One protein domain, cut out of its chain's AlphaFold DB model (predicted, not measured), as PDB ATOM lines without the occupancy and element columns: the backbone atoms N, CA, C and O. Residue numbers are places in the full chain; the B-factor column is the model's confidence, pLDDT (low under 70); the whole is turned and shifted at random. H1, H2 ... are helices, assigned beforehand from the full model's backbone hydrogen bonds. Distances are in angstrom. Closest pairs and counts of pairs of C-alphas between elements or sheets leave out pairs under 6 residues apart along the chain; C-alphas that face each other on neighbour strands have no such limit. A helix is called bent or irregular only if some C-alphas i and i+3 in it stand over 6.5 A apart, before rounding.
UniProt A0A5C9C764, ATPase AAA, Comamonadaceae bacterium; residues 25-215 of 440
ATOM      1  N   ARG A  25     -54.417  12.294  89.414       85.62
ATOM      2  CA  ARG A  25     -53.763  12.660  90.685       85.62
ATOM      3  C   ARG A  25     -53.135  11.467  91.400       85.62
ATOM      4  O   ARG A  25     -52.078  11.603  92.014       85.62
ATOM      5  N   LYS A  26     -53.773  10.297  91.337       88.75
ATOM      6  CA  LYS A  26     -53.238   9.058  91.921       88.75
ATOM      7  C   LYS A  26     -52.123   8.492  91.050       88.75
ATOM      8  O   LYS A  26     -51.076   8.133  91.582       88.75
ATOM      9  N   ALA A  27     -52.329   8.464  89.734       90.62
ATOM     10  CA  ALA A  27     -51.359   7.938  88.777       90.62
ATOM     11  C   ALA A  27     -50.033   8.718  88.786       90.62
ATOM     12  O   ALA A  27     -48.961   8.116  88.752       90.62
ATOM     13  N   TYR A  28     -50.104  10.050  88.892       93.31
ATOM     14  CA  TYR A  28     -48.938  10.936  88.902       93.31
ATOM     15  C   TYR A  28     -48.290  11.114  90.278       93.31
ATOM     16  O   TYR A  28     -47.257  11.773  90.363       93.31
ATOM     17  N   ARG A  29     -48.828  10.536  91.362       93.19
ATOM     18  CA  ARG A  29     -48.374  10.844  92.733       93.19
ATOM     19  C   ARG A  29     -46.863  10.666  92.926       93.19
ATOM     20  O   ARG A  29     -46.211  11.577  93.424       93.19
ATOM     21  N   ALA A  30     -46.302   9.527  92.513       93.75
ATOM     22  CA  ALA A  30     -44.868   9.251  92.662       93.75
ATOM     23  C   ALA A  30     -43.997  10.157  91.769       93.75
ATOM     24  O   ALA A  30     -42.967  10.664  92.210       93.75
ATOM     25  N   ARG A  31     -44.444  10.411  90.530       94.81
ATOM     26  CA  ARG A  31     -43.806  11.331  89.572       94.81
ATOM     27  C   ARG A  31     -43.762  12.759  90.128       94.81
ATOM     28  O   ARG A  31     -42.698  13.367  90.171       94.81
ATOM     29  N   MET A  32     -44.892  13.254  90.632       94.94
ATOM     30  CA  MET A  32     -45.002  14.565  91.275       94.94
ATOM     31  C   MET A  32     -44.137  14.669  92.527       94.94
ATOM     32  O   MET A  32     -43.448  15.669  92.694       94.94
ATOM     33  N   ALA A  33     -44.153  13.650  93.390       95.69
ATOM     34  CA  ALA A  33     -43.301  13.614  94.575       95.69
ATOM     35  C   ALA A  33     -41.823  13.762  94.191       95.69
ATOM     36  O   ALA A  33     -41.134  14.611  94.746       95.69
ATOM     37  N   CYS A  34     -41.363  13.011  93.185       95.75
ATOM     38  CA  CYS A  34     -39.999  13.111  92.670       95.75
ATOM     39  C   CYS A  34     -39.670  14.524  92.160       95.75
ATOM     40  O   CYS A  34     -38.626  15.072  92.512       95.75
ATOM     41  N   TRP A  35     -40.546  15.129  91.354       95.81
ATOM     42  CA  TRP A  35     -40.329  16.476  90.821       95.81
ATOM     43  C   TRP A  35     -40.313  17.552  91.910       95.81
ATOM     44  O   TRP A  35     -39.394  18.362  91.936       95.81
ATOM     45  N   ILE A  36     -41.265  17.526  92.847       95.62
ATOM     46  CA  ILE A  36     -41.314  18.471  93.975       95.62
ATOM     47  C   ILE A  36     -40.060  18.336  94.845       95.62
ATOM     48  O   ILE A  36     -39.445  19.337  95.202       95.62
ATOM     49  N   LEU A  37     -39.639  17.107  95.151       95.69
ATOM     50  CA  LEU A  37     -38.425  16.878  95.929       95.69
ATOM     51  C   LEU A  37     -37.187  17.416  95.205       95.69
ATOM     52  O   LEU A  37     -36.374  18.081  95.832       95.69
ATOM     53  N   ARG A  38     -37.054  17.212  93.889       94.81
ATOM     54  CA  ARG A  38     -35.938  17.774  93.103       94.81
ATOM     55  C   ARG A  38     -35.916  19.298  93.095       94.81
ATOM     56  O   ARG A  38     -34.832  19.875  93.183       94.81
ATOM     57  N   ILE A  39     -37.090  19.926  93.034       94.25
ATOM     58  CA  ILE A  39     -37.221  21.381  93.163       94.25
ATOM     59  C   ILE A  39     -36.656  21.829  94.512       94.25
ATOM     60  O   ILE A  39     -35.803  22.711  94.561       94.25
ATOM     61  N   PHE A  40     -37.060  21.167  95.599       94.12
ATOM     62  CA  PHE A  40     -36.624  21.526  96.949       94.12
ATOM     63  C   PHE A  40     -35.173  21.155  97.268       94.12
ATOM     64  O   PHE A  40     -34.560  21.801  98.115       94.12
ATOM     65  N   VAL A  41     -34.592  20.156  96.598       93.31
ATOM     66  CA  VAL A  41     -33.156  19.862  96.728       93.31
ATOM     67  C   VAL A  41     -32.300  20.972  96.112       93.31
ATOM     68  O   VAL A  41     -31.193  21.183  96.595       93.31
ATOM     69  N   GLY A  42     -32.784  21.686  95.088       84.06
ATOM     70  CA  GLY A  42     -32.016  22.759  94.443       84.06
ATOM     71  C   GLY A  42     -30.819  22.238  93.641       84.06
ATOM     72  O   GLY A  42     -29.678  22.635  93.856       84.06
ATOM     73  N   THR A  43     -31.050  21.287  92.732       80.94
ATOM     74  CA  THR A  43     -29.978  20.770  91.858       80.94
ATOM     75  C   THR A  43     -29.721  21.693  90.656       80.94
ATOM     76  O   THR A  43     -30.470  22.633  90.409       80.94
ATOM     77  N   ALA A  44     -28.634  21.450  89.912       76.94
ATOM     78  CA  ALA A  44     -28.278  22.190  88.690       76.94
ATOM     79  C   ALA A  44     -28.122  23.721  88.860       76.94
ATOM     80  O   ALA A  44     -28.316  24.482  87.912       76.94
ATOM     81  N   GLY A  45     -27.737  24.176  90.059       77.94
ATOM     82  CA  GLY A  45     -27.545  25.599  90.366       77.94
ATOM     83  C   GLY A  45     -28.827  26.341  90.754       77.94
ATOM     84  O   GLY A  45     -28.792  27.564  90.878       77.94
ATOM     85  N   MET A  46     -29.936  25.623  90.952       88.31
ATOM     86  CA  MET A  46     -31.168  26.171  91.518       88.31
ATOM     87  C   MET A  46     -31.060  26.291  93.042       88.31
ATOM     88  O   MET A  46     -30.348  25.522  93.681       88.31
ATOM     89  N   GLN A  47     -31.772  27.244  93.642       87.94
ATOM     90  CA  GLN A  47     -31.746  27.412  95.098       87.94
ATOM     91  C   GLN A  47     -32.509  26.268  95.797       87.94
ATOM     92  O   GLN A  47     -33.621  25.940  95.370       87.94
ATOM     93  N   PRO A  48     -31.934  25.646  96.845       90.88
ATOM     94  CA  PRO A  48     -32.633  24.659  97.661       90.88
ATOM     95  C   PRO A  48     -33.699  25.319  98.542       90.88
ATOM     96  O   PRO A  48     -33.639  26.513  98.838       90.88
ATOM     97  N   TYR A  49     -34.647  24.518  99.023       89.69
ATOM     98  CA  TYR A  49     -35.605  24.951 100.036       89.69
ATOM     99  C   TYR A  49     -34.877  25.278 101.347       89.69
ATOM    100  O   TYR A  49     -34.186  24.423 101.906       89.69
ATOM    101  N   ALA A  50     -35.047  26.506 101.840       88.06
ATOM    102  CA  ALA A  50     -34.320  27.029 103.001       88.06
ATOM    103  C   ALA A  50     -35.232  27.621 104.096       88.06
ATOM    104  O   ALA A  50     -34.745  28.241 105.041       88.06
ATOM    105  N   GLU A  51     -36.550  27.439 103.994       88.25
ATOM    106  CA  GLU A  51     -37.507  27.952 104.980       88.25
ATOM    107  C   GLU A  51     -37.766  26.944 106.116       88.25
ATOM    108  O   GLU A  51     -37.515  25.744 105.999       88.25
ATOM    109  N   ALA A  52     -38.286  27.428 107.249       89.50
ATOM    110  CA  ALA A  52     -38.780  26.551 108.309       89.50
ATOM    111  C   ALA A  52     -40.036  25.788 107.847       89.50
ATOM    112  O   ALA A  52     -40.678  26.148 106.855       89.50
ATOM    113  N   GLY A  53     -40.410  24.730 108.568       86.31
ATOM    114  CA  GLY A  53     -41.627  23.988 108.245       86.31
ATOM    115  C   GLY A  53     -42.861  24.886 108.353       86.31
ATOM    116  O   GLY A  53     -42.958  25.748 109.225       86.31
ATOM    117  N   ASN A  54     -43.824  24.708 107.455       90.25
ATOM    118  CA  ASN A  54     -44.996  25.566 107.362       90.25
ATOM    119  C   ASN A  54     -46.263  24.711 107.225       90.25
ATOM    120  O   ASN A  54     -46.361  23.935 106.275       90.25
ATOM    121  N   PRO A  55     -47.281  24.869 108.095       90.25
ATOM    122  CA  PRO A  55     -48.527  24.106 108.002       90.25
ATOM    123  C   PRO A  55     -49.228  24.232 106.642       90.25
ATOM    124  O   PRO A  55     -49.941  23.319 106.231       90.25
ATOM    125  N   LYS A  56     -48.991  25.327 105.906       89.75
ATOM    126  CA  LYS A  56     -49.495  25.513 104.535       89.75
ATOM    127  C   LYS A  56     -48.950  24.472 103.547       89.75
ATOM    128  O   LYS A  56     -49.612  24.182 102.557       89.75
ATOM    129  N   LEU A  57     -47.796  23.867 103.832       89.38
ATOM    130  CA  LEU A  57     -47.169  22.821 103.020       89.38
ATOM    131  C   LEU A  57     -47.705  21.415 103.335       89.38
ATOM    132  O   LEU A  57     -47.139  20.434 102.863       89.38
ATOM    133  N   ALA A  58     -48.800  21.283 104.098       91.31
ATOM    134  CA  ALA A  58     -49.380  19.983 104.446       91.31
ATOM    135  C   ALA A  58     -49.655  19.095 103.222       91.31
ATOM    136  O   ALA A  58     -49.293  17.922 103.224       91.31
ATOM    137  N   LEU A  59     -50.203  19.669 102.147       90.31
ATOM    138  CA  LEU A  59     -50.457  18.930 100.910       90.31
ATOM    139  C   LEU A  59     -49.158  18.420 100.265       90.31
ATOM    140  O   LEU A  59     -49.107  17.287  99.794       90.31
ATOM    141  N   MET A  60     -48.103  19.236 100.256       92.12
ATOM    142  CA  MET A  60     -46.801  18.835  99.719       92.12
ATOM    143  C   MET A  60     -46.155  17.754 100.577       92.12
ATOM    144  O   MET A  60     -45.683  16.773 100.017       92.12
ATOM    145  N   ALA A  61     -46.205  17.890 101.905       93.12
ATOM    146  CA  ALA A  61     -45.730  16.884 102.851       93.12
ATOM    147  C   ALA A  61     -46.388  15.515 102.605       93.12
ATOM    148  O   ALA A  61     -45.713  14.488 102.603       93.12
ATOM    149  N   ASP A  62     -47.697  15.501 102.346       93.50
ATOM    150  CA  ASP A  62     -48.452  14.270 102.104       93.50
ATOM    151  C   ASP A  62     -48.169  13.665 100.710       93.50
ATOM    152  O   ASP A  62     -48.217  12.441 100.533       93.50
ATOM    153  N   ILE A  63     -47.857  14.495  99.706       92.75
ATOM    154  CA  ILE A  63     -47.455  14.043  98.362       92.75
ATOM    155  C   ILE A  63     -46.034  13.472  98.385       92.75
ATOM    156  O   ILE A  63     -45.824  12.377  97.865       92.75
ATOM    157  N   THR A  64     -45.077  14.193  98.975       93.88
ATOM    158  CA  THR A  64     -43.652  13.826  98.994       93.88
ATOM    159  C   THR A  64     -43.305  12.782 100.049       93.88
ATOM    160  O   THR A  64     -42.262  12.143  99.943       93.88
ATOM    161  N   GLY A  65     -44.163  12.596 101.057       93.31
ATOM    162  CA  GLY A  65     -43.891  11.726 102.200       93.31
ATOM    163  C   GLY A  65     -42.935  12.342 103.226       93.31
ATOM    164  O   GLY A  65     -42.339  11.601 104.001       93.31
ATOM    165  N   VAL A  66     -42.784  13.673 103.236       94.56
ATOM    166  CA  VAL A  66     -41.885  14.416 104.138       94.56
ATOM    167  C   VAL A  66     -42.715  15.208 105.161       94.56
ATOM    168  O   VAL A  66     -43.078  16.360 104.900       94.56
ATOM    169  N   PRO A  67     -43.076  14.623 106.320       92.88
ATOM    170  CA  PRO A  67     -43.905  15.286 107.332       92.88
ATOM    171  C   PRO A  67     -43.241  16.517 107.969       92.88
ATOM    172  O   PRO A  67     -43.936  17.373 108.517       92.88
ATOM    173  N   GLU A  68     -41.918  16.642 107.886       93.56
ATOM    174  CA  GLU A  68     -41.146  17.771 108.403       93.56
ATOM    175  C   GLU A  68     -41.538  19.090 107.725       93.56
ATOM    176  O   GLU A  68     -41.549  20.129 108.386       93.56
ATOM    177  N   LEU A  69     -41.957  19.049 106.452       90.75
ATOM    178  CA  LEU A  69     -42.382  20.231 105.691       90.75
ATOM    179  C   LEU A  69     -43.560  20.967 106.336       90.75
ATOM    180  O   LEU A  69     -43.647  22.185 106.220       90.75
ATOM    181  N   LYS A  70     -44.465  20.255 107.025       93.12
ATOM    182  CA  LYS A  70     -45.647  20.859 107.669       93.12
ATOM    183  C   LYS A  70     -45.447  21.223 109.137       93.12
ATOM    184  O   LYS A  70     -46.354  21.796 109.736       93.12
ATOM    185  N   ASN A  71     -44.298  20.888 109.726       91.56
ATOM    186  CA  ASN A  71     -44.046  21.076 111.151       91.56
ATOM    187  C   ASN A  71     -43.291  22.397 111.426       91.56
ATOM    188  O   ASN A  71     -42.094  22.462 111.145       91.56
ATOM    189  N   PRO A  72     -43.923  23.410 112.060       90.25
ATOM    190  CA  PRO A  72     -43.303  24.711 112.353       90.25
ATOM    191  C   PRO A  72     -42.025  24.655 113.188       90.25
ATOM    192  O   PRO A  72     -41.234  25.591 113.178       90.25
ATOM    193  N   THR A  73     -41.834  23.577 113.949       89.12
ATOM    194  CA  THR A  73     -40.681  23.420 114.848       89.12
ATOM    195  C   THR A  73     -39.437  22.875 114.151       89.12
ATOM    196  O   THR A  73     -38.375  22.801 114.770       89.12
ATOM    197  N   MET A  74     -39.546  22.470 112.883       91.94
ATOM    198  CA  MET A  74     -38.436  21.875 112.145       91.94
ATOM    199  C   MET A  74     -37.536  22.945 111.532       91.94
ATOM    200  O   MET A  74     -38.007  23.905 110.921       91.94
ATOM    201  N   THR A  75     -36.225  22.748 111.684       91.19
ATOM    202  CA  THR A  75     -35.207  23.625 111.101       91.19
ATOM    203  C   THR A  75     -34.997  23.318 109.614       91.19
ATOM    204  O   THR A  75     -35.171  22.161 109.208       91.19
ATOM    205  N   PRO A  76     -34.563  24.307 108.806       90.38
ATOM    206  CA  PRO A  76     -34.286  24.112 107.383       90.38
ATOM    207  C   PRO A  76     -33.337  22.939 107.102       90.38
ATOM    208  O   PRO A  76     -33.641  22.106 106.256       90.38
ATOM    209  N   ASP A  77     -32.257  22.786 107.876       91.69
ATOM    210  CA  ASP A  77     -31.281  21.697 107.688       91.69
ATOM    211  C   ASP A  77     -31.896  20.300 107.862       91.69
ATOM    212  O   ASP A  77     -31.595  19.365 107.110       91.69
ATOM    213  N   ARG A  78     -32.787  20.138 108.852       93.00
ATOM    214  CA  ARG A  78     -33.485  18.861 109.073       93.00
ATOM    215  C   ARG A  78     -34.478  18.577 107.957       93.00
ATOM    216  O   ARG A  78     -34.575  17.431 107.525       93.00
ATOM    217  N   ILE A  79     -35.176  19.607 107.481       92.75
ATOM    218  CA  ILE A  79     -36.101  19.501 106.350       92.75
ATOM    219  C   ILE A  79     -35.335  19.109 105.085       92.75
ATOM    220  O   ILE A  79     -35.734  18.162 104.412       92.75
ATOM    221  N   GLN A  80     -34.205  19.756 104.801       94.19
ATOM    222  CA  GLN A  80     -33.365  19.445 103.644       94.19
ATOM    223  C   GLN A  80     -32.879  17.989 103.700       94.19
ATOM    224  O   GLN A  80     -33.068  17.228 102.749       94.19
ATOM    225  N   THR A  81     -32.379  17.552 104.861       94.25
ATOM    226  CA  THR A  81     -31.957  16.159 105.075       94.25
ATOM    227  C   THR A  81     -33.096  15.171 104.792       94.25
ATOM    228  O   THR A  81     -32.886  14.170 104.104       94.25
ATOM    229  N   ALA A  82     -34.310  15.456 105.275       94.81
ATOM    230  CA  ALA A  82     -35.483  14.617 105.040       94.81
ATOM    231  C   ALA A  82     -35.902  14.595 103.557       94.81
ATOM    232  O   ALA A  82     -36.207  13.531 103.018       94.81
ATOM    233  N   ILE A  83     -35.842  15.740 102.865       95.00
ATOM    234  CA  ILE A  83     -36.106  15.855 101.421       95.00
ATOM    235  C   ILE A  83     -35.131  14.981 100.622       95.00
ATOM    236  O   ILE A  83     -35.561  14.207  99.766       95.00
ATOM    237  N   VAL A  84     -33.826  15.066 100.901       94.62
ATOM    238  CA  VAL A  84     -32.805  14.270 100.196       94.62
ATOM    239  C   VAL A  84     -32.994  12.776 100.460       94.62
ATOM    240  O   VAL A  84     -32.909  11.972  99.531       94.62
ATOM    241  N   GLN A  85     -33.297  12.387 101.701       94.81
ATOM    242  CA  GLN A  85     -33.594  10.993 102.040       94.81
ATOM    243  C   GLN A  85     -34.826  10.471 101.293       94.81
ATOM    244  O   GLN A  85     -34.771   9.380 100.722       94.81
ATOM    245  N   ALA A  86     -35.908  11.252 101.241       94.81
ATOM    246  CA  ALA A  86     -37.120  10.894 100.511       94.81
ATOM    247  C   ALA A  86     -36.867  10.775  98.999       94.81
ATOM    248  O   ALA A  86     -37.312   9.808  98.374       94.81
ATOM    249  N   LEU A  87     -36.096  11.700  98.412       94.69
ATOM    250  CA  LEU A  87     -35.738  11.648  96.994       94.69
ATOM    251  C   LEU A  87     -34.907  10.404  96.677       94.69
ATOM    252  O   LEU A  87     -35.213   9.686  95.726       94.69
ATOM    253  N   ASN A  88     -33.895  10.110  97.492       93.56
ATOM    254  CA  ASN A  88     -33.081   8.907  97.334       93.56
ATOM    255  C   ASN A  88     -33.936   7.642  97.465       93.56
ATOM    256  O   ASN A  88     -33.773   6.716  96.679       93.56
ATOM    257  N   GLY A  89     -34.885   7.608  98.406       93.56
ATOM    258  CA  GLY A  89     -35.825   6.497  98.563       93.56
ATOM    259  C   GLY A  89     -36.692   6.253  97.324       93.56
ATOM    260  O   GLY A  89     -36.862   5.104  96.923       93.56
ATOM    261  N   LEU A  90     -37.193   7.318  96.690       91.62
ATOM    262  CA  LEU A  90     -38.041   7.231  95.492       91.62
ATOM    263  C   LEU A  90     -37.277   6.892  94.210       91.62
ATOM    264  O   LEU A  90     -37.850   6.309  93.293       91.62
ATOM    265  N   THR A  91     -36.013   7.296  94.125       92.25
ATOM    266  CA  THR A  91     -35.202   7.169  92.905       92.25
ATOM    267  C   THR A  91     -34.302   5.935  92.897       92.25
ATOM    268  O   THR A  91     -33.802   5.537  91.843       92.25
ATOM    269  N   LYS A  92     -34.113   5.290  94.055       91.50
ATOM    270  CA  LYS A  92     -33.263   4.106  94.209       91.50
ATOM    271  C   LYS A  92     -33.708   2.965  93.293       91.50
ATOM    272  O   LYS A  92     -34.834   2.486  93.379       91.50
ATOM    273  N   GLY A  93     -32.779   2.477  92.472       87.69
ATOM    274  CA  GLY A  93     -33.003   1.334  91.580       87.69
ATOM    275  C   GLY A  93     -33.764   1.666  90.294       87.69
ATOM    276  O   GLY A  93     -34.007   0.759  89.502       87.69
ATOM    277  N   LEU A  94     -34.117   2.935  90.062       89.88
ATOM    278  CA  LEU A  94     -34.665   3.377  88.783       89.88
ATOM    279  C   LEU A  94     -33.542   3.592  87.755       89.88
ATOM    280  O   LEU A  94     -32.455   4.026  88.133       89.88
ATOM    281  N   PRO A  95     -33.782   3.331  86.460       86.88
ATOM    282  CA  PRO A  95     -32.836   3.695  85.408       86.88
ATOM    283  C   PRO A  95     -32.751   5.225  85.255       86.88
ATOM    284  O   PRO A  95     -33.739   5.907  85.544       86.88
ATOM    285  N   PRO A  96     -31.623   5.786  84.768       81.75
ATOM    286  CA  PRO A  96     -31.535   7.207  84.422       81.75
ATOM    287  C   PRO A  96     -32.647   7.574  83.417       81.75
ATOM    288  O   PRO A  96     -32.885   6.796  82.493       81.75
ATOM    289  N   PRO A  97     -33.360   8.707  83.590       83.81
ATOM    290  CA  PRO A  97     -33.067   9.850  84.468       83.81
ATOM    291  C   PRO A  97     -33.580   9.720  85.918       83.81
ATOM    292  O   PRO A  97     -33.714  10.715  86.627       83.81
ATOM    293  N   HIS A  98     -33.849   8.506  86.400       86.75
ATOM    294  CA  HIS A  98     -34.292   8.183  87.761       86.75
ATOM    295  C   HIS A  98     -35.645   8.806  88.117       86.75
ATOM    296  O   HIS A  98     -35.822   9.358  89.202       86.75
ATOM    297  N   VAL A  99     -36.600   8.752  87.188       88.56
ATOM    298  CA  VAL A  99     -37.943   9.318  87.364       88.56
ATOM    299  C   VAL A  99     -38.977   8.185  87.455       88.56
ATOM    300  O   VAL A  99     -39.007   7.332  86.567       88.56
ATOM    301  N   PRO A 100     -39.850   8.153  88.484       91.50
ATOM    302  CA  PRO A 100     -40.844   7.089  88.646       91.50
ATOM    303  C   PRO A 100     -41.796   6.973  87.452       91.50
ATOM    304  O   PRO A 100     -42.270   7.986  86.936       91.50
ATOM    305  N   ALA A 101     -42.121   5.753  87.021       89.81
ATOM    306  CA  ALA A 101     -43.126   5.534  85.980       89.81
ATOM    307  C   ALA A 101     -44.517   6.008  86.440       89.81
ATOM    308  O   ALA A 101     -44.864   5.916  87.619       89.81
ATOM    309  N   VAL A 102     -45.308   6.522  85.501       91.12
ATOM    310  CA  VAL A 102     -46.697   6.930  85.746       91.12
ATOM    311  C   VAL A 102     -47.599   5.732  85.463       91.12
ATOM    312  O   VAL A 102     -47.458   5.088  84.424       91.12
ATOM    313  N   ALA A 103     -48.514   5.417  86.381       88.31
ATOM    314  CA  ALA A 103     -49.507   4.369  86.148       88.31
ATOM    315  C   ALA A 103     -50.441   4.743  84.983       88.31
ATOM    316  O   ALA A 103     -50.641   5.923  84.696       88.31
ATOM    317  N   HIS A 104     -51.056   3.755  84.330       85.69
ATOM    318  CA  HIS A 104     -51.947   4.016  83.197       85.69
ATOM    319  C   HIS A 104     -53.119   4.942  83.581       85.69
ATOM    320  O   HIS A 104     -53.992   4.588  84.382       85.69
ATOM    321  N   CYS A 105     -53.138   6.132  82.978       88.31
ATOM    322  CA  CYS A 105     -54.204   7.127  83.080       88.31
ATOM    323  C   CYS A 105     -54.396   7.842  81.732       88.31
ATOM    324  O   CYS A 105     -53.497   7.853  80.885       88.31
ATOM    325  N   ARG A 106     -55.563   8.461  81.530       85.25
ATOM    326  CA  ARG A 106     -55.917   9.104  80.250       85.25
ATOM    327  C   ARG A 106     -55.065  10.321  79.919       85.25
ATOM    328  O   ARG A 106     -54.698  10.514  78.760       85.25
ATOM    329  N   MET A 107     -54.687  11.092  80.937       88.75
ATOM    330  CA  MET A 107     -53.740  12.197  80.786       88.75
ATOM    331  C   MET A 107     -52.420  11.704  80.178       88.75
ATOM    332  O   MET A 107     -51.950  12.274  79.195       88.75
ATOM    333  N   ARG A 108     -51.863  10.602  80.702       91.00
ATOM    334  CA  ARG A 108     -50.614  10.024  80.197       91.00
ATOM    335  C   ARG A 108     -50.765   9.497  78.769       91.00
ATOM    336  O   ARG A 108     -49.953   9.838  77.917       91.00
ATOM    337  N   GLN A 109     -51.837   8.750  78.488       89.31
ATOM    338  CA  GLN A 109     -52.132   8.235  77.142       89.31
ATOM    339  C   GLN A 109     -52.228   9.359  76.100       89.31
ATOM    340  O   GLN A 109     -51.684   9.248  75.002       89.31
ATOM    341  N   THR A 110     -52.883  10.462  76.458       88.69
ATOM    342  CA  THR A 110     -53.025  11.631  75.589       88.69
ATOM    343  C   THR A 110     -51.685  12.321  75.328       88.69
ATOM    344  O   THR A 110     -51.388  12.667  74.184       88.69
ATOM    345  N   ILE A 111     -50.856  12.497  76.362       91.00
ATOM    346  CA  ILE A 111     -49.506  13.065  76.226       91.00
ATOM    347  C   ILE A 111     -48.647  12.182  75.312       91.00
ATOM    348  O   ILE A 111     -48.028  12.691  74.377       91.00
ATOM    349  N   ASP A 112     -48.671  10.863  75.521       91.50
ATOM    350  CA  ASP A 112     -47.939   9.892  74.703       91.50
ATOM    351  C   ASP A 112     -48.426   9.889  73.241       91.50
ATOM    352  O   ASP A 112     -47.629   9.774  72.308       91.50
ATOM    353  N   TRP A 113     -49.734  10.037  73.005       88.75
ATOM    354  CA  TRP A 113     -50.294  10.146  71.656       88.75
ATOM    355  C   TRP A 113     -49.870  11.443  70.956       88.75
ATOM    356  O   TRP A 113     -49.398  11.392  69.819       88.75
ATOM    357  N   LEU A 114     -49.983  12.597  71.623       88.62
ATOM    358  CA  LEU A 114     -49.574  13.890  71.059       88.62
ATOM    359  C   LEU A 114     -48.080  13.906  70.746       88.62
ATOM    360  O   LEU A 114     -47.681  14.344  69.670       88.62
ATOM    361  N   SER A 115     -47.266  13.379  71.659       90.88
ATOM    362  CA  SER A 115     -45.819  13.292  71.501       90.88
ATOM    363  C   SER A 115     -45.420  12.453  70.281       90.88
ATOM    364  O   SER A 115     -44.657  12.923  69.433       90.88
ATOM    365  N   ARG A 116     -46.010  11.257  70.118       90.19
ATOM    366  CA  ARG A 116     -45.754  10.389  68.954       90.19
ATOM    367  C   ARG A 116     -46.144  11.050  67.632       90.19
ATOM    368  O   ARG A 116     -45.381  10.986  66.670       90.19
ATOM    369  N   ASN A 117     -47.302  11.708  67.578       85.12
ATOM    370  CA  ASN A 117     -47.771  12.361  66.352       85.12
ATOM    371  C   ASN A 117     -46.983  13.639  66.023       85.12
ATOM    372  O   ASN A 117     -46.683  13.900  64.856       85.12
ATOM    373  N   ALA A 118     -46.577  14.406  67.036       84.06
ATOM    374  CA  ALA A 118     -45.685  15.550  66.861       84.06
ATOM    375  C   ALA A 118     -44.253  15.128  66.477       84.06
ATOM    376  O   ALA A 118     -43.544  15.911  65.840       84.06
ATOM    377  N   GLY A 119     -43.860  13.885  66.781       87.12
ATOM    378  CA  GLY A 119     -42.522  13.353  66.528       87.12
ATOM    379  C   GLY A 119     -41.500  13.832  67.554       87.12
ATOM    380  O   GLY A 119     -40.366  14.116  67.180       87.12
ATOM    381  N   LEU A 120     -41.916  13.972  68.817       92.06
ATOM    382  CA  LEU A 120     -41.031  14.408  69.892       92.06
ATOM    383  C   LEU A 120     -40.056  13.290  70.276       92.06
ATOM    384  O   LEU A 120     -40.428  12.116  70.352       92.06
ATOM    385  N   ASN A 121     -38.817  13.666  70.568       93.56
ATOM    386  CA  ASN A 121     -37.846  12.782  71.198       93.56
ATOM    387  C   ASN A 121     -38.176  12.573  72.701       93.56
ATOM    388  O   ASN A 121     -39.058  13.250  73.238       93.56
ATOM    389  N   PRO A 122     -37.492  11.654  73.413       93.94
ATOM    390  CA  PRO A 122     -37.794  11.372  74.820       93.94
ATOM    391  C   PRO A 122     -37.683  12.587  75.757       93.94
ATOM    392  O   PRO A 122     -38.502  12.743  76.654       93.94
ATOM    393  N   VAL A 123     -36.715  13.479  75.531       94.38
ATOM    394  CA  VAL A 123     -36.514  14.673  76.370       94.38
ATOM    395  C   VAL A 123     -37.590  15.716  76.085       94.38
ATOM    396  O   VAL A 123     -38.165  16.289  77.003       94.38
ATOM    397  N   GLU A 124     -37.921  15.931  74.814       95.00
ATOM    398  CA  GLU A 124     -39.023  16.798  74.395       95.00
ATOM    399  C   GLU A 124     -40.373  16.304  74.931       95.00
ATOM    400  O   GLU A 124     -41.201  17.116  75.348       95.00
ATOM    401  N   HIS A 125     -40.587  14.983  74.954       94.94
ATOM    402  CA  HIS A 125     -41.741  14.358  75.601       94.94
ATOM    403  C   HIS A 125     -41.792  14.712  77.091       94.94
ATOM    404  O   HIS A 125     -42.811  15.238  77.541       94.94
ATOM    405  N   ASP A 126     -40.702  14.500  77.833       94.62
ATOM    406  CA  ASP A 126     -40.660  14.763  79.275       94.62
ATOM    407  C   ASP A 126     -40.864  16.260  79.597       94.62
ATOM    408  O   ASP A 126     -41.544  16.606  80.567       94.62
ATOM    409  N   ILE A 127     -40.339  17.171  78.765       94.88
ATOM    410  CA  ILE A 127     -40.576  18.620  78.898       94.88
ATOM    411  C   ILE A 127     -42.045  18.959  78.635       94.88
ATOM    412  O   ILE A 127     -42.637  19.757  79.369       94.88
ATOM    413  N   PHE A 128     -42.656  18.361  77.608       94.19
ATOM    414  CA  PHE A 128     -44.081  18.534  77.346       94.19
ATOM    415  C   PHE A 128     -44.928  18.013  78.512       94.19
ATOM    416  O   PHE A 128     -45.819  18.724  78.981       94.19
ATOM    417  N   GLU A 129     -44.614  16.825  79.038       94.50
ATOM    418  CA  GLU A 129     -45.282  16.253  80.208       94.50
ATOM    419  C   GLU A 129     -45.184  17.190  81.419       94.50
ATOM    420  O   GLU A 129     -46.196  17.462  82.071       94.50
ATOM    421  N   LEU A 130     -43.993  17.732  81.691       95.00
ATOM    422  CA  LEU A 130     -43.770  18.700  82.763       95.00
ATOM    423  C   LEU A 130     -44.598  19.977  82.566       95.00
ATOM    424  O   LEU A 130     -45.244  20.436  83.507       95.00
ATOM    425  N   GLY A 131     -44.622  20.535  81.353       93.06
ATOM    426  CA  GLY A 131     -45.399  21.735  81.035       93.06
ATOM    427  C   GLY A 131     -46.906  21.540  81.227       93.06
ATOM    428  O   GLY A 131     -47.584  22.412  81.772       93.06
ATOM    429  N   VAL A 132     -47.439  20.371  80.853       91.50
ATOM    430  CA  VAL A 132     -48.833  20.019  81.159       91.50
ATOM    431  C   VAL A 132     -49.015  19.883  82.672       91.50
ATOM    432  O   VAL A 132     -49.913  20.498  83.241       91.50
ATOM    433  N   ALA A 133     -48.150  19.132  83.351       92.31
ATOM    434  CA  ALA A 133     -48.268  18.871  84.781       92.31
ATOM    435  C   ALA A 133     -48.205  20.136  85.650       92.31
ATOM    436  O   ALA A 133     -48.972  20.237  86.607       92.31
ATOM    437  N   LEU A 134     -47.363  21.118  85.309       92.19
ATOM    438  CA  LEU A 134     -47.294  22.415  85.999       92.19
ATOM    439  C   LEU A 134     -48.638  23.144  85.989       92.19
ATOM    440  O   LEU A 134     -48.990  23.829  86.947       92.19
ATOM    441  N   ARG A 135     -49.412  22.960  84.919       89.06
ATOM    442  CA  ARG A 135     -50.712  23.598  84.737       89.06
ATOM    443  C   ARG A 135     -51.865  22.808  85.355       89.06
ATOM    444  O   ARG A 135     -52.856  23.405  85.772       89.06
ATOM    445  N   VAL A 136     -51.749  21.483  85.405       88.44
ATOM    446  CA  VAL A 136     -52.776  20.582  85.957       88.44
ATOM    447  C   VAL A 136     -52.671  20.462  87.477       88.44
ATOM    448  O   VAL A 136     -53.687  20.426  88.175       88.44
ATOM    449  N   PHE A 137     -51.450  20.417  88.010       91.31
ATOM    450  CA  PHE A 137     -51.193  20.175  89.423       91.31
ATOM    451  C   PHE A 137     -50.685  21.440  90.117       91.31
ATOM    452  O   PHE A 137     -49.498  21.762  90.081       91.31
ATOM    453  N   SER A 138     -51.578  22.118  90.842       90.62
ATOM    454  CA  SER A 138     -51.241  23.334  91.594       90.62
ATOM    455  C   SER A 138     -50.111  23.131  92.607       90.62
ATOM    456  O   SER A 138     -49.321  24.043  92.816       90.62
ATOM    457  N   SER A 139     -49.976  21.936  93.195       92.56
ATOM    458  CA  SER A 139     -48.863  21.607  94.098       92.56
ATOM    459  C   SER A 139     -47.498  21.700  93.414       92.56
ATOM    460  O   SER A 139     -46.524  22.057  94.064       92.56
ATOM    461  N   LEU A 140     -47.411  21.394  92.116       93.56
ATOM    462  CA  LEU A 140     -46.157  21.481  91.372       93.56
ATOM    463  C   LEU A 140     -45.825  22.934  91.002       93.56
ATOM    464  O   LEU A 140     -44.695  23.360  91.215       93.56
ATOM    465  N   SER A 141     -46.813  23.708  90.531       91.88
ATOM    466  CA  SER A 141     -46.651  25.157  90.293       91.88
ATOM    467  C   SER A 141     -46.246  25.894  91.582       91.88
ATOM    468  O   SER A 141     -45.286  26.662  91.582       91.88
ATOM    469  N   GLN A 142     -46.862  25.566  92.726       91.62
ATOM    470  CA  GLN A 142     -46.468  26.105  94.034       91.62
ATOM    471  C   GLN A 142     -45.034  25.737  94.437       91.62
ATOM    472  O   GLN A 142     -44.365  26.545  95.077       91.62
ATOM    473  N   ALA A 143     -44.555  24.534  94.094       92.44
ATOM    474  CA  ALA A 143     -43.180  24.132  94.395       92.44
ATOM    475  C   ALA A 143     -42.189  24.978  93.597       92.44
ATOM    476  O   ALA A 143     -41.245  25.517  94.158       92.44
ATOM    477  N   VAL A 144     -42.437  25.128  92.297       92.81
ATOM    478  CA  VAL A 144     -41.616  25.934  91.390       92.81
ATOM    479  C   VAL A 144     -41.570  27.405  91.799       92.81
ATOM    480  O   VAL A 144     -40.523  28.036  91.667       92.81
ATOM    481  N   ALA A 145     -42.676  27.954  92.307       90.50
ATOM    482  CA  ALA A 145     -42.754  29.354  92.724       90.50
ATOM    483  C   ALA A 145     -41.710  29.729  93.798       90.50
ATOM    484  O   ALA A 145     -41.365  30.902  93.923       90.50
ATOM    485  N   GLN A 146     -41.167  28.748  94.530       87.81
ATOM    486  CA  GLN A 146     -40.067  28.926  95.489       87.81
ATOM    487  C   GLN A 146     -38.787  29.471  94.847       87.81
ATOM    488  O   GLN A 146     -38.040  30.199  95.490       87.81
ATOM    489  N   TRP A 147     -38.529  29.146  93.578       89.94
ATOM    490  CA  TRP A 147     -37.371  29.680  92.862       89.94
ATOM    491  C   TRP A 147     -37.537  31.147  92.456       89.94
ATOM    492  O   TRP A 147     -36.568  31.777  92.038       89.94
ATOM    493  N   GLY A 148     -38.739  31.707  92.603       88.06
ATOM    494  CA  GLY A 148     -39.031  33.081  92.230       88.06
ATOM    495  C   GLY A 148     -38.970  33.303  90.719       88.06
ATOM    496  O   GLY A 148     -39.320  32.427  89.926       88.06
ATOM    497  N   ARG A 149     -38.567  34.516  90.331       88.12
ATOM    498  CA  ARG A 149     -38.429  34.900  88.923       88.12
ATOM    499  C   ARG A 149     -37.163  34.294  88.339       88.12
ATOM    500  O   ARG A 149     -36.083  34.464  88.899       88.12
ATOM    501  N   LEU A 150     -37.322  33.623  87.208       87.50
ATOM    502  CA  LEU A 150     -36.250  32.985  86.465       87.50
ATOM    503  C   LEU A 150     -35.955  33.776  85.195       87.50
ATOM    504  O   LEU A 150     -36.874  34.225  84.508       87.50
ATOM    505  N   TYR A 151     -34.674  33.885  84.858       82.44
ATOM    506  CA  TYR A 151     -34.242  34.393  83.565       82.44
ATOM    507  C   TYR A 151     -34.215  33.258  82.537       82.44
ATOM    508  O   TYR A 151     -34.173  32.071  82.868       82.44
ATOM    509  N   HIS A 152     -34.154  33.609  81.253       72.56
ATOM    510  CA  HIS A 152     -34.107  32.637  80.155       72.56
ATOM    511  C   HIS A 152     -33.036  31.541  80.321       72.56
ATOM    512  O   HIS A 152     -33.298  30.372  80.040       72.56
ATOM    513  N   GLY A 153     -31.842  31.897  80.809       75.94
ATOM    514  CA  GLY A 153     -30.753  30.944  81.052       75.94
ATOM    515  C   GLY A 153     -30.956  30.044  82.279       75.94
ATOM    516  O   GLY A 153     -30.276  29.026  82.413       75.94
ATOM    517  N   ASP A 154     -31.874  30.396  83.182       87.19
ATOM    518  CA  ASP A 154     -32.258  29.558  84.320       87.19
ATOM    519  C   ASP A 154     -33.296  28.505  83.917       87.19
ATOM    520  O   ASP A 154     -33.343  27.448  84.532       87.19
ATOM    521  N   VAL A 155     -34.089  28.735  82.859       89.44
ATOM    522  CA  VAL A 155     -35.140  27.799  82.406       89.44
ATOM    523  C   VAL A 155     -34.570  26.420  82.093       89.44
ATOM    524  O   VAL A 155     -35.103  25.410  82.547       89.44
ATOM    525  N   ILE A 156     -33.461  26.372  81.351       91.25
ATOM    526  CA  ILE A 156     -32.800  25.113  80.982       91.25
ATOM    527  C   ILE A 156     -32.326  24.379  82.243       91.25
ATOM    528  O   ILE A 156     -32.560  23.179  82.385       91.25
ATOM    529  N   ARG A 157     -31.724  25.107  83.192       91.81
ATOM    530  CA  ARG A 157     -31.260  24.562  84.476       91.81
ATOM    531  C   ARG A 157     -32.413  24.050  85.332       91.81
ATOM    532  O   ARG A 157     -32.326  22.949  85.865       91.81
ATOM    533  N   ALA A 158     -33.499  24.808  85.411       93.25
ATOM    534  CA  ALA A 158     -34.700  24.467  86.157       93.25
ATOM    535  C   ALA A 158     -35.371  23.199  85.608       93.25
ATOM    536  O   ALA A 158     -35.677  22.278  86.367       93.25
ATOM    537  N   ILE A 159     -35.545  23.105  84.286       94.06
ATOM    538  CA  ILE A 159     -36.109  21.919  83.629       94.06
ATOM    539  C   ILE A 159     -35.197  20.703  83.838       94.06
ATOM    540  O   ILE A 159     -35.680  19.648  84.245       94.06
ATOM    541  N   ALA A 160     -33.884  20.854  83.632       93.38
ATOM    542  CA  ALA A 160     -32.915  19.781  83.851       93.38
ATOM    543  C   ALA A 160     -32.908  19.298  85.311       93.38
ATOM    544  O   ALA A 160     -32.884  18.093  85.556       93.38
ATOM    545  N   ALA A 161     -33.011  20.214  86.282       93.00
ATOM    546  CA  ALA A 161     -33.115  19.884  87.703       93.00
ATOM    547  C   ALA A 161     -34.360  19.040  88.010       93.00
ATOM    548  O   ALA A 161     -34.278  18.060  88.749       93.00
ATOM    549  N   ILE A 162     -35.514  19.392  87.432       94.94
ATOM    550  CA  ILE A 162     -36.778  18.674  87.656       94.94
ATOM    551  C   ILE A 162     -36.754  17.304  86.975       94.94
ATOM    552  O   ILE A 162     -37.075  16.286  87.598       94.94
ATOM    553  N   LEU A 163     -36.356  17.258  85.704       93.81
ATOM    554  CA  LEU A 163     -36.364  16.042  84.891       93.81
ATOM    555  C   LEU A 163     -35.192  15.106  85.205       93.81
ATOM    556  O   LEU A 163     -35.315  13.897  85.022       93.81
ATOM    557  N   GLY A 164     -34.114  15.611  85.809       90.94
ATOM    558  CA  GLY A 164     -32.930  14.824  86.168       90.94
ATOM    559  C   GLY A 164     -32.123  14.382  84.950       90.94
ATOM    560  O   GLY A 164     -31.495  13.324  84.982       90.94
ATOM    561  N   CYS A 165     -32.184  15.163  83.873       91.56
ATOM    562  CA  CYS A 165     -31.447  14.965  82.628       91.56
ATOM    563  C   CYS A 165     -30.308  15.990  82.491       91.56
ATOM    564  O   CYS A 165     -30.173  16.907  83.306       91.56
ATOM    565  N   ALA A 166     -29.457  15.820  81.476       91.62
ATOM    566  CA  ALA A 166     -28.368  16.752  81.216       91.62
ATOM    567  C   ALA A 166     -28.905  18.096  80.697       91.62
ATOM    568  O   ALA A 166     -29.865  18.147  79.927       91.62
ATOM    569  N   GLN A 167     -28.255  19.197  81.088       91.94
ATOM    570  CA  GLN A 167     -28.632  20.536  80.618       91.94
ATOM    571  C   GLN A 167     -28.490  20.668  79.099       91.94
ATOM    572  O   GLN A 167     -29.311  21.337  78.481       91.94
ATOM    573  N   ASP A 168     -27.502  19.996  78.504       92.12
ATOM    574  CA  ASP A 168     -27.264  20.016  77.058       92.12
ATOM    575  C   ASP A 168     -28.430  19.388  76.281       92.12
ATOM    576  O   ASP A 168     -28.886  19.950  75.285       92.12
ATOM    577  N   ASP A 169     -28.988  18.281  76.780       92.75
ATOM    578  CA  ASP A 169     -30.144  17.618  76.167       92.75
ATOM    579  C   ASP A 169     -31.394  18.508  76.219       92.75
ATOM    580  O   ASP A 169     -32.135  18.633  75.241       92.75
ATOM    581  N   VAL A 170     -31.612  19.175  77.357       92.69
ATOM    582  CA  VAL A 170     -32.707  20.142  77.523       92.69
ATOM    583  C   VAL A 170     -32.495  21.357  76.626       92.69
ATOM    584  O   VAL A 170     -33.443  21.836  76.009       92.69
ATOM    585  N   ALA A 171     -31.260  21.853  76.523       91.38
ATOM    586  CA  ALA A 171     -30.931  22.975  75.659       91.38
ATOM    587  C   ALA A 171     -31.274  22.648  74.203       91.38
ATOM    588  O   ALA A 171     -31.953  23.449  73.568       91.38
ATOM    589  N   LEU A 172     -30.893  21.462  73.709       91.19
ATOM    590  CA  LEU A 172     -31.246  20.973  72.370       91.19
ATOM    591  C   LEU A 172     -32.768  20.877  72.173       91.19
ATOM    592  O   LEU A 172     -33.288  21.354  71.163       91.19
ATOM    593  N   ALA A 173     -33.498  20.329  73.149       91.19
ATOM    594  CA  ALA A 173     -34.958  20.211  73.097       91.19
ATOM    595  C   ALA A 173     -35.688  21.573  73.121       91.19
ATOM    596  O   ALA A 173     -36.790  21.702  72.583       91.19
ATOM    597  N   CYS A 174     -35.074  22.606  73.697       87.75
ATOM    598  CA  CYS A 174     -35.608  23.968  73.768       87.75
ATOM    599  C   CYS A 174     -35.131  24.884  72.624       87.75
ATOM    600  O   CYS A 174     -35.444  26.076  72.628       87.75
ATOM    601  N   GLN A 175     -34.381  24.378  71.639       86.69
ATOM    602  CA  GLN A 175     -33.959  25.188  70.493       86.69
ATOM    603  C   GLN A 175     -35.142  25.527  69.570       86.69
ATOM    604  O   GLN A 175     -36.022  24.693  69.369       86.69
ATOM    605  N   PRO A 176     -35.149  26.691  68.889       78.62
ATOM    606  CA  PRO A 176     -36.235  27.078  67.978       78.62
ATOM    607  C   PRO A 176     -36.515  26.109  66.813       78.62
ATOM    608  O   PRO A 176     -37.522  26.259  66.125       78.62
ATOM    609  N   GLY A 177     -35.596  25.184  66.515       76.62
ATOM    610  CA  GLY A 177     -35.756  24.145  65.490       76.62
ATOM    611  C   GLY A 177     -36.240  22.793  66.023       76.62
ATOM    612  O   GLY A 177     -36.425  21.878  65.227       76.62
ATOM    613  N   SER A 178     -36.425  22.652  67.338       87.12
ATOM    614  CA  SER A 178     -36.840  21.399  67.966       87.12
ATOM    615  C   SER A 178     -38.284  21.039  67.605       87.12
ATOM    616  O   SER A 178     -39.112  21.913  67.316       87.12
ATOM    617  N   ALA A 179     -38.616  19.747  67.624       86.31
ATOM    618  CA  ALA A 179     -39.978  19.294  67.355       86.31
ATOM    619  C   ALA A 179     -40.946  19.808  68.434       86.31
ATOM    620  O   ALA A 179     -42.100  20.123  68.129       86.31
ATOM    621  N   LEU A 180     -40.464  19.983  69.670       88.12
ATOM    622  CA  LEU A 180     -41.248  20.519  70.781       88.12
ATOM    623  C   LEU A 180     -41.777  21.929  70.498       88.12
ATOM    624  O   LEU A 180     -42.987  22.154  70.557       88.12
ATOM    625  N   LEU A 181     -40.894  22.869  70.152       83.69
ATOM    626  CA  LEU A 181     -41.296  24.253  69.886       83.69
ATOM    627  C   LEU A 181     -41.982  24.402  68.524       83.69
ATOM    628  O   LEU A 181     -42.912  25.202  68.376       83.69
ATOM    629  N   HIS A 182     -41.571  23.607  67.533       80.12
ATOM    630  CA  HIS A 182     -42.182  23.617  66.203       80.12
ATOM    631  C   HIS A 182     -43.625  23.102  66.226       80.12
ATOM    632  O   HIS A 182     -44.501  23.697  65.598       80.12
ATOM    633  N   SER A 183     -43.910  22.059  67.014       80.75
ATOM    634  CA  SER A 183     -45.262  21.495  67.147       80.75
ATOM    635  C   SER A 183     -46.269  22.448  67.799       80.75
ATOM    636  O   SER A 183     -47.475  22.258  67.660       80.75
ATOM    637  N   GLY A 184     -45.794  23.478  68.509       78.81
ATOM    638  CA  GLY A 184     -46.645  24.423  69.232       78.81
ATOM    639  C   GLY A 184     -47.288  23.850  70.499       78.81
ATOM    640  O   GLY A 184     -48.150  24.519  71.073       78.81
ATOM    641  N   LEU A 185     -46.869  22.651  70.935       84.06
ATOM    642  CA  LEU A 185     -47.306  21.992  72.174       84.06
ATOM    643  C   LEU A 185     -46.780  22.689  73.433       84.06
ATOM    644  O   LEU A 185     -47.436  22.657  74.473       84.06
ATOM    645  N   ILE A 186     -45.615  23.328  73.331       87.25
ATOM    646  CA  ILE A 186     -45.001  24.140  74.380       87.25
ATOM    647  C   ILE A 186     -44.490  25.439  73.768       87.25
ATOM    648  O   ILE A 186     -43.994  25.472  72.641       87.25
ATOM    649  N   ARG A 187     -44.592  26.515  74.543       82.81
ATOM    650  CA  ARG A 187     -43.951  27.799  74.282       82.81
ATOM    651  C   ARG A 187     -43.083  28.176  75.464       82.81
ATOM    652  O   ARG A 187     -43.483  27.972  76.606       82.81
ATOM    653  N   ILE A 188     -41.928  28.756  75.167       83.69
ATOM    654  CA  ILE A 188     -41.032  29.322  76.171       83.69
ATOM    655  C   ILE A 188     -41.100  30.837  76.016       83.69
ATOM    656  O   ILE A 188     -40.712  31.368  74.976       83.69
ATOM    657  N   ASN A 189     -41.654  31.523  77.015       79.19
ATOM    658  CA  ASN A 189     -41.721  32.983  77.007       79.19
ATOM    659  C   ASN A 189     -40.349  33.589  77.286       79.19
ATOM    660  O   ASN A 189     -39.509  32.970  77.935       79.19
ATOM    661  N   ALA A 190     -40.159  34.818  76.807       69.31
ATOM    662  CA  ALA A 190     -38.884  35.518  76.886       69.31
ATOM    663  C   ALA A 190     -38.750  36.538  78.009       69.31
ATOM    664  O   ALA A 190     -37.806  37.321  78.023       69.31
ATOM    665  N   HIS A 191     -39.730  36.595  78.898       75.75
ATOM    666  CA  HIS A 191     -39.826  37.618  79.932       75.75
ATOM    667  C   HIS A 191     -39.646  36.956  81.283       75.75
ATOM    668  O   HIS A 191     -40.073  35.818  81.448       75.75
ATOM    669  N   ASP A 192     -39.059  37.668  82.236       78.06
ATOM    670  CA  ASP A 192     -38.789  37.126  83.562       78.06
ATOM    671  C   ASP A 192     -40.098  36.777  84.279       78.06
ATOM    672  O   ASP A 192     -40.925  37.645  84.571       78.06
ATOM    673  N   ASP A 193     -40.273  35.497  84.577       83.81
ATOM    674  CA  ASP A 193     -41.459  34.968  85.244       83.81
ATOM    675  C   ASP A 193     -41.086  33.704  86.035       83.81
ATOM    676  O   ASP A 193     -39.931  33.271  86.047       83.81
ATOM    677  N   THR A 194     -42.045  33.101  86.730       87.56
ATOM    678  CA  THR A 194     -41.882  31.760  87.304       87.56
ATOM    679  C   THR A 194     -41.826  30.699  86.195       87.56
ATOM    680  O   THR A 194     -42.263  30.936  85.066       87.56
ATOM    681  N   LEU A 195     -41.301  29.494  86.469       88.00
ATOM    682  CA  LEU A 195     -41.148  28.469  85.417       88.00
ATOM    683  C   LEU A 195     -42.482  28.077  84.757       88.00
ATOM    684  O   LEU A 195     -42.496  27.795  83.565       88.00
ATOM    685  N   ASP A 196     -43.596  28.069  85.491       85.12
ATOM    686  CA  ASP A 196     -44.936  27.815  84.940       85.12
ATOM    687  C   ASP A 196     -45.464  28.976  84.078       85.12
ATOM    688  O   ASP A 196     -46.251  28.758  83.152       85.12
ATOM    689  N   GLY A 197     -44.991  30.197  84.329       82.50
ATOM    690  CA  GLY A 197     -45.182  31.353  83.456       82.50
ATOM    691  C   GLY A 197     -44.297  31.314  82.206       82.50
ATOM    692  O   GLY A 197     -44.723  31.738  81.128       82.50
ATOM    693  N   LEU A 198     -43.096  30.745  82.311       83.88
ATOM    694  CA  LEU A 198     -42.145  30.607  81.206       83.88
ATOM    695  C   LEU A 198     -42.502  29.449  80.271       83.88
ATOM    696  O   LEU A 198     -42.530  29.648  79.060       83.88
ATOM    697  N   LEU A 199     -42.807  28.267  80.813       86.19
ATOM    698  CA  LEU A 199     -43.112  27.040  80.076       86.19
ATOM    699  C   LEU A 199     -44.629  26.891  79.873       86.19
ATOM    700  O   LEU A 199     -45.320  26.206  80.627       86.19
ATOM    701  N   LYS A 200     -45.168  27.532  78.832       82.81
ATOM    702  CA  LYS A 200     -46.611  27.536  78.561       82.81
ATOM    703  C   LYS A 200     -47.020  26.430  77.597       82.81
ATOM    704  O   LYS A 200     -46.727  26.486  76.405       82.81
ATOM    705  N   ALA A 201     -47.808  25.485  78.097       83.12
ATOM    706  CA  ALA A 201     -48.632  24.616  77.263       83.12
ATOM    707  C   ALA A 201     -49.948  25.334  76.876       83.12
ATOM    708  O   ALA A 201     -50.506  26.058  77.711       83.12
ATOM    709  N   PRO A 202     -50.485  25.139  75.652       76.25
ATOM    710  CA  PRO A 202     -51.753  25.732  75.236       76.25
ATOM    711  C   PRO A 202     -52.875  25.459  76.248       76.25
ATOM    712  O   PRO A 202     -53.094  24.325  76.697       76.25
ATOM    713  N   ARG A 203     -53.595  26.515  76.639       74.19
ATOM    714  CA  ARG A 203     -54.599  26.465  77.715       74.19
ATOM    715  C   ARG A 203     -55.714  25.470  77.408       74.19
ATOM    716  O   ARG A 203     -56.116  24.710  78.281       74.19
ATOM    717  N   GLN A 204     -56.182  25.485  76.173       71.62
ATOM    718  CA  GLN A 204     -57.304  24.699  75.681       71.62
ATOM    719  C   GLN A 204     -56.930  23.212  75.647       71.62
ATOM    720  O   GLN A 204     -57.711  22.361  76.069       71.62
ATOM    721  N   LEU A 205     -55.691  22.919  75.245       77.06
ATOM    722  CA  LEU A 205     -55.133  21.572  75.232       77.06
ATOM    723  C   LEU A 205     -55.012  21.007  76.658       77.06
ATOM    724  O   LEU A 205     -55.541  19.943  76.958       77.06
ATOM    725  N   THR A 206     -54.387  21.749  77.574       76.25
ATOM    726  CA  THR A 206     -54.162  21.296  78.964       76.25
ATOM    727  C   THR A 206     -55.443  21.097  79.771       76.25
ATOM    728  O   THR A 206     -55.550  20.134  80.535       76.25
ATOM    729  N   GLN A 207     -56.446  21.957  79.572       77.19
ATOM    730  CA  GLN A 207     -57.762  21.796  80.197       77.19
ATOM    731  C   GLN A 207     -58.460  20.504  79.767       77.19
ATOM    732  O   GLN A 207     -59.237  19.958  80.541       77.19
ATOM    733  N   ARG A 208     -58.186  20.017  78.553       76.31
ATOM    734  CA  ARG A 208     -58.796  18.813  77.974       76.31
ATOM    735  C   ARG A 208     -58.012  17.548  78.304       76.31
ATOM    736  O   ARG A 208     -58.631  16.559  78.671       76.31
ATOM    737  N   ILE A 209     -56.677  17.608  78.276       81.56
ATOM    738  CA  ILE A 209     -55.790  16.490  78.661       81.56
ATOM    739  C   ILE A 209     -56.108  15.979  80.079       81.56
ATOM    740  O   ILE A 209     -55.950  14.797  80.374       81.56
ATOM    741  N   SER A 210     -56.570  16.869  80.959       74.94
ATOM    742  CA  SER A 210     -56.910  16.538  82.348       74.94
ATOM    743  C   SER A 210     -58.262  15.839  82.517       74.94
ATOM    744  O   SER A 210     -58.573  15.391  83.619       74.94
ATOM    745  N   LEU A 211     -59.104  15.811  81.479       76.88
ATOM    746  CA  LEU A 211     -60.462  15.284  81.563       76.88
ATOM    747  C   LEU A 211     -60.480  13.800  81.211       76.88
ATOM    748  O   LEU A 211     -60.146  13.404  80.097       76.88
ATOM    749  N   ASP A 212     -61.005  12.993  82.128       66.81
ATOM    750  CA  ASP A 212     -61.107  11.541  81.973       66.81
ATOM    751  C   ASP A 212     -62.053  11.084  80.855       66.81
ATOM    752  O   ASP A 212     -62.198   9.891  80.659       66.81
ATOM    753  N   GLN A 213     -62.727  11.956  80.107       68.44
ATOM    754  CA  GLN A 213     -63.646  11.544  79.031       68.44
ATOM    755  C   GLN A 213     -63.140  11.864  77.625       68.44
ATOM    756  O   GLN A 213     -63.741  11.412  76.659       68.44
ATOM    757  N   VAL A 214     -62.044  12.610  77.508       70.62
ATOM    758  CA  VAL A 214     -61.563  13.127  76.227       70.62
ATOM    759  C   VAL A 214     -60.621  12.113  75.590       70.62
ATOM    760  O   VAL A 214     -59.652  11.681  76.214       70.62
ATOM    761  N   THR A 215     -60.909  11.730  74.350       74.44
ATOM    762  CA  THR A 215     -60.001  10.929  73.525       74.44
ATOM    763  C   THR A 215     -58.980  11.828  72.820       74.44
ATOM    764  O   THR A 215     -59.204  13.031  72.661       74.44
TER     765      THR A 215
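AT A GLANCE: This is residues 25 to 215 of the 440 residues of the protein "ATPase AAA" of Comamonadaceae bacterium (UniProt A0A5C9C764). Two unequal groups of helices meet at H1: a larger lobe, in which H5 and H7 to H12 surround H6, and a smaller head of H2, H3 and H4 on the other side of H1. H7 packs side by side with H1, while most other packed helices cross, and the head and H5 lie toward opposite ends of the longest axis. The printed part has 191 residues with twelve named helices, H1 to H12 in order, and no named strand; the class is all helix. It is compact, with a radius of gyration of the C-alphas of 16.1 A and spans of 49 by 36 by 31 A.

IN THESE COORDINATES: H1, residues 29 to 41, begins at C-alpha 29 (-48.374, 10.844, 92.733) and is 18.1 A long. H2 is residues 55 to 64, irregular, with C-alphas 56 and 59 7.6 A apart; H3 is 67 to 70. H4, residues 76 to 91, is the longest at 22.3 A. H5, residues 106 to 118, is 18.0 A long, and H6, residues 122 to 136, 20.8 A. H7 is residues 138 to 147; H8, residues 152 to 163, is 17.4 A long. H9 is 167 to 173, H10 179 to 182, H11 195 to 198. H12, residues 203 to 209, ends at C-alpha 209 (-55.790, 16.490, 78.661).

HOW THE PARTS SIT: H6 is the hub, touching seven helices. It forms a hairpin with H5 at a steep tilt of 43 degrees, where residues 111 to 115 of H5 touch residues 125 to 129 of H6; the closest C-alphas, of Ser 115 and His 125, are 5.9 A apart. Residues 132 to 136 of H6 touch H12 about perpendicular at 79 degrees, closest at the C-alphas of Val 132 and Thr 206, 5.9 A. With residues 123 to 124 H6 touches H9, closest at Glu 124 and Ala 173, C-alphas 5.5 A apart. It touches H7 only at the corner, and H10 with residues 124 to 128. H6 only just touches H8 and H11, with 3 pairs of C-alphas within 8 A each. H7 touches H1 the same way at a shallow tilt of 12 degrees, closest at the C-alphas of Ile 36 and Ala 143, 6.0 A. H1 also touches H4 at a steep tilt of 41 degrees, closest at the C-alphas of Leu 37 and Leu 87, 6.0 A. H2 touches H1 and H3. H4 and H6 are apart. Every O i to N i+4 pair is within hydrogen-bond range in H1, H4, H5, H9 and H12, against 4 of 6 in H2, 10 of 11 in H6, 4 of 6 in H7 and 6 of 8 in H8; H3, H10 and H11 are too short for such a pair.

THE WHOLE: The C-alphas of Thr 73 and Asn 117, 50.2 A apart, are the two farthest apart. The printed part has no cut. The links H1 to H2, H4 to H5 and H10 to H11 are long; residues 187 to 188 pair antiparallel with 199 to 200. Mean pLDDT of the printed part is 88.4, with residues 190 and 212 to 213 under 70.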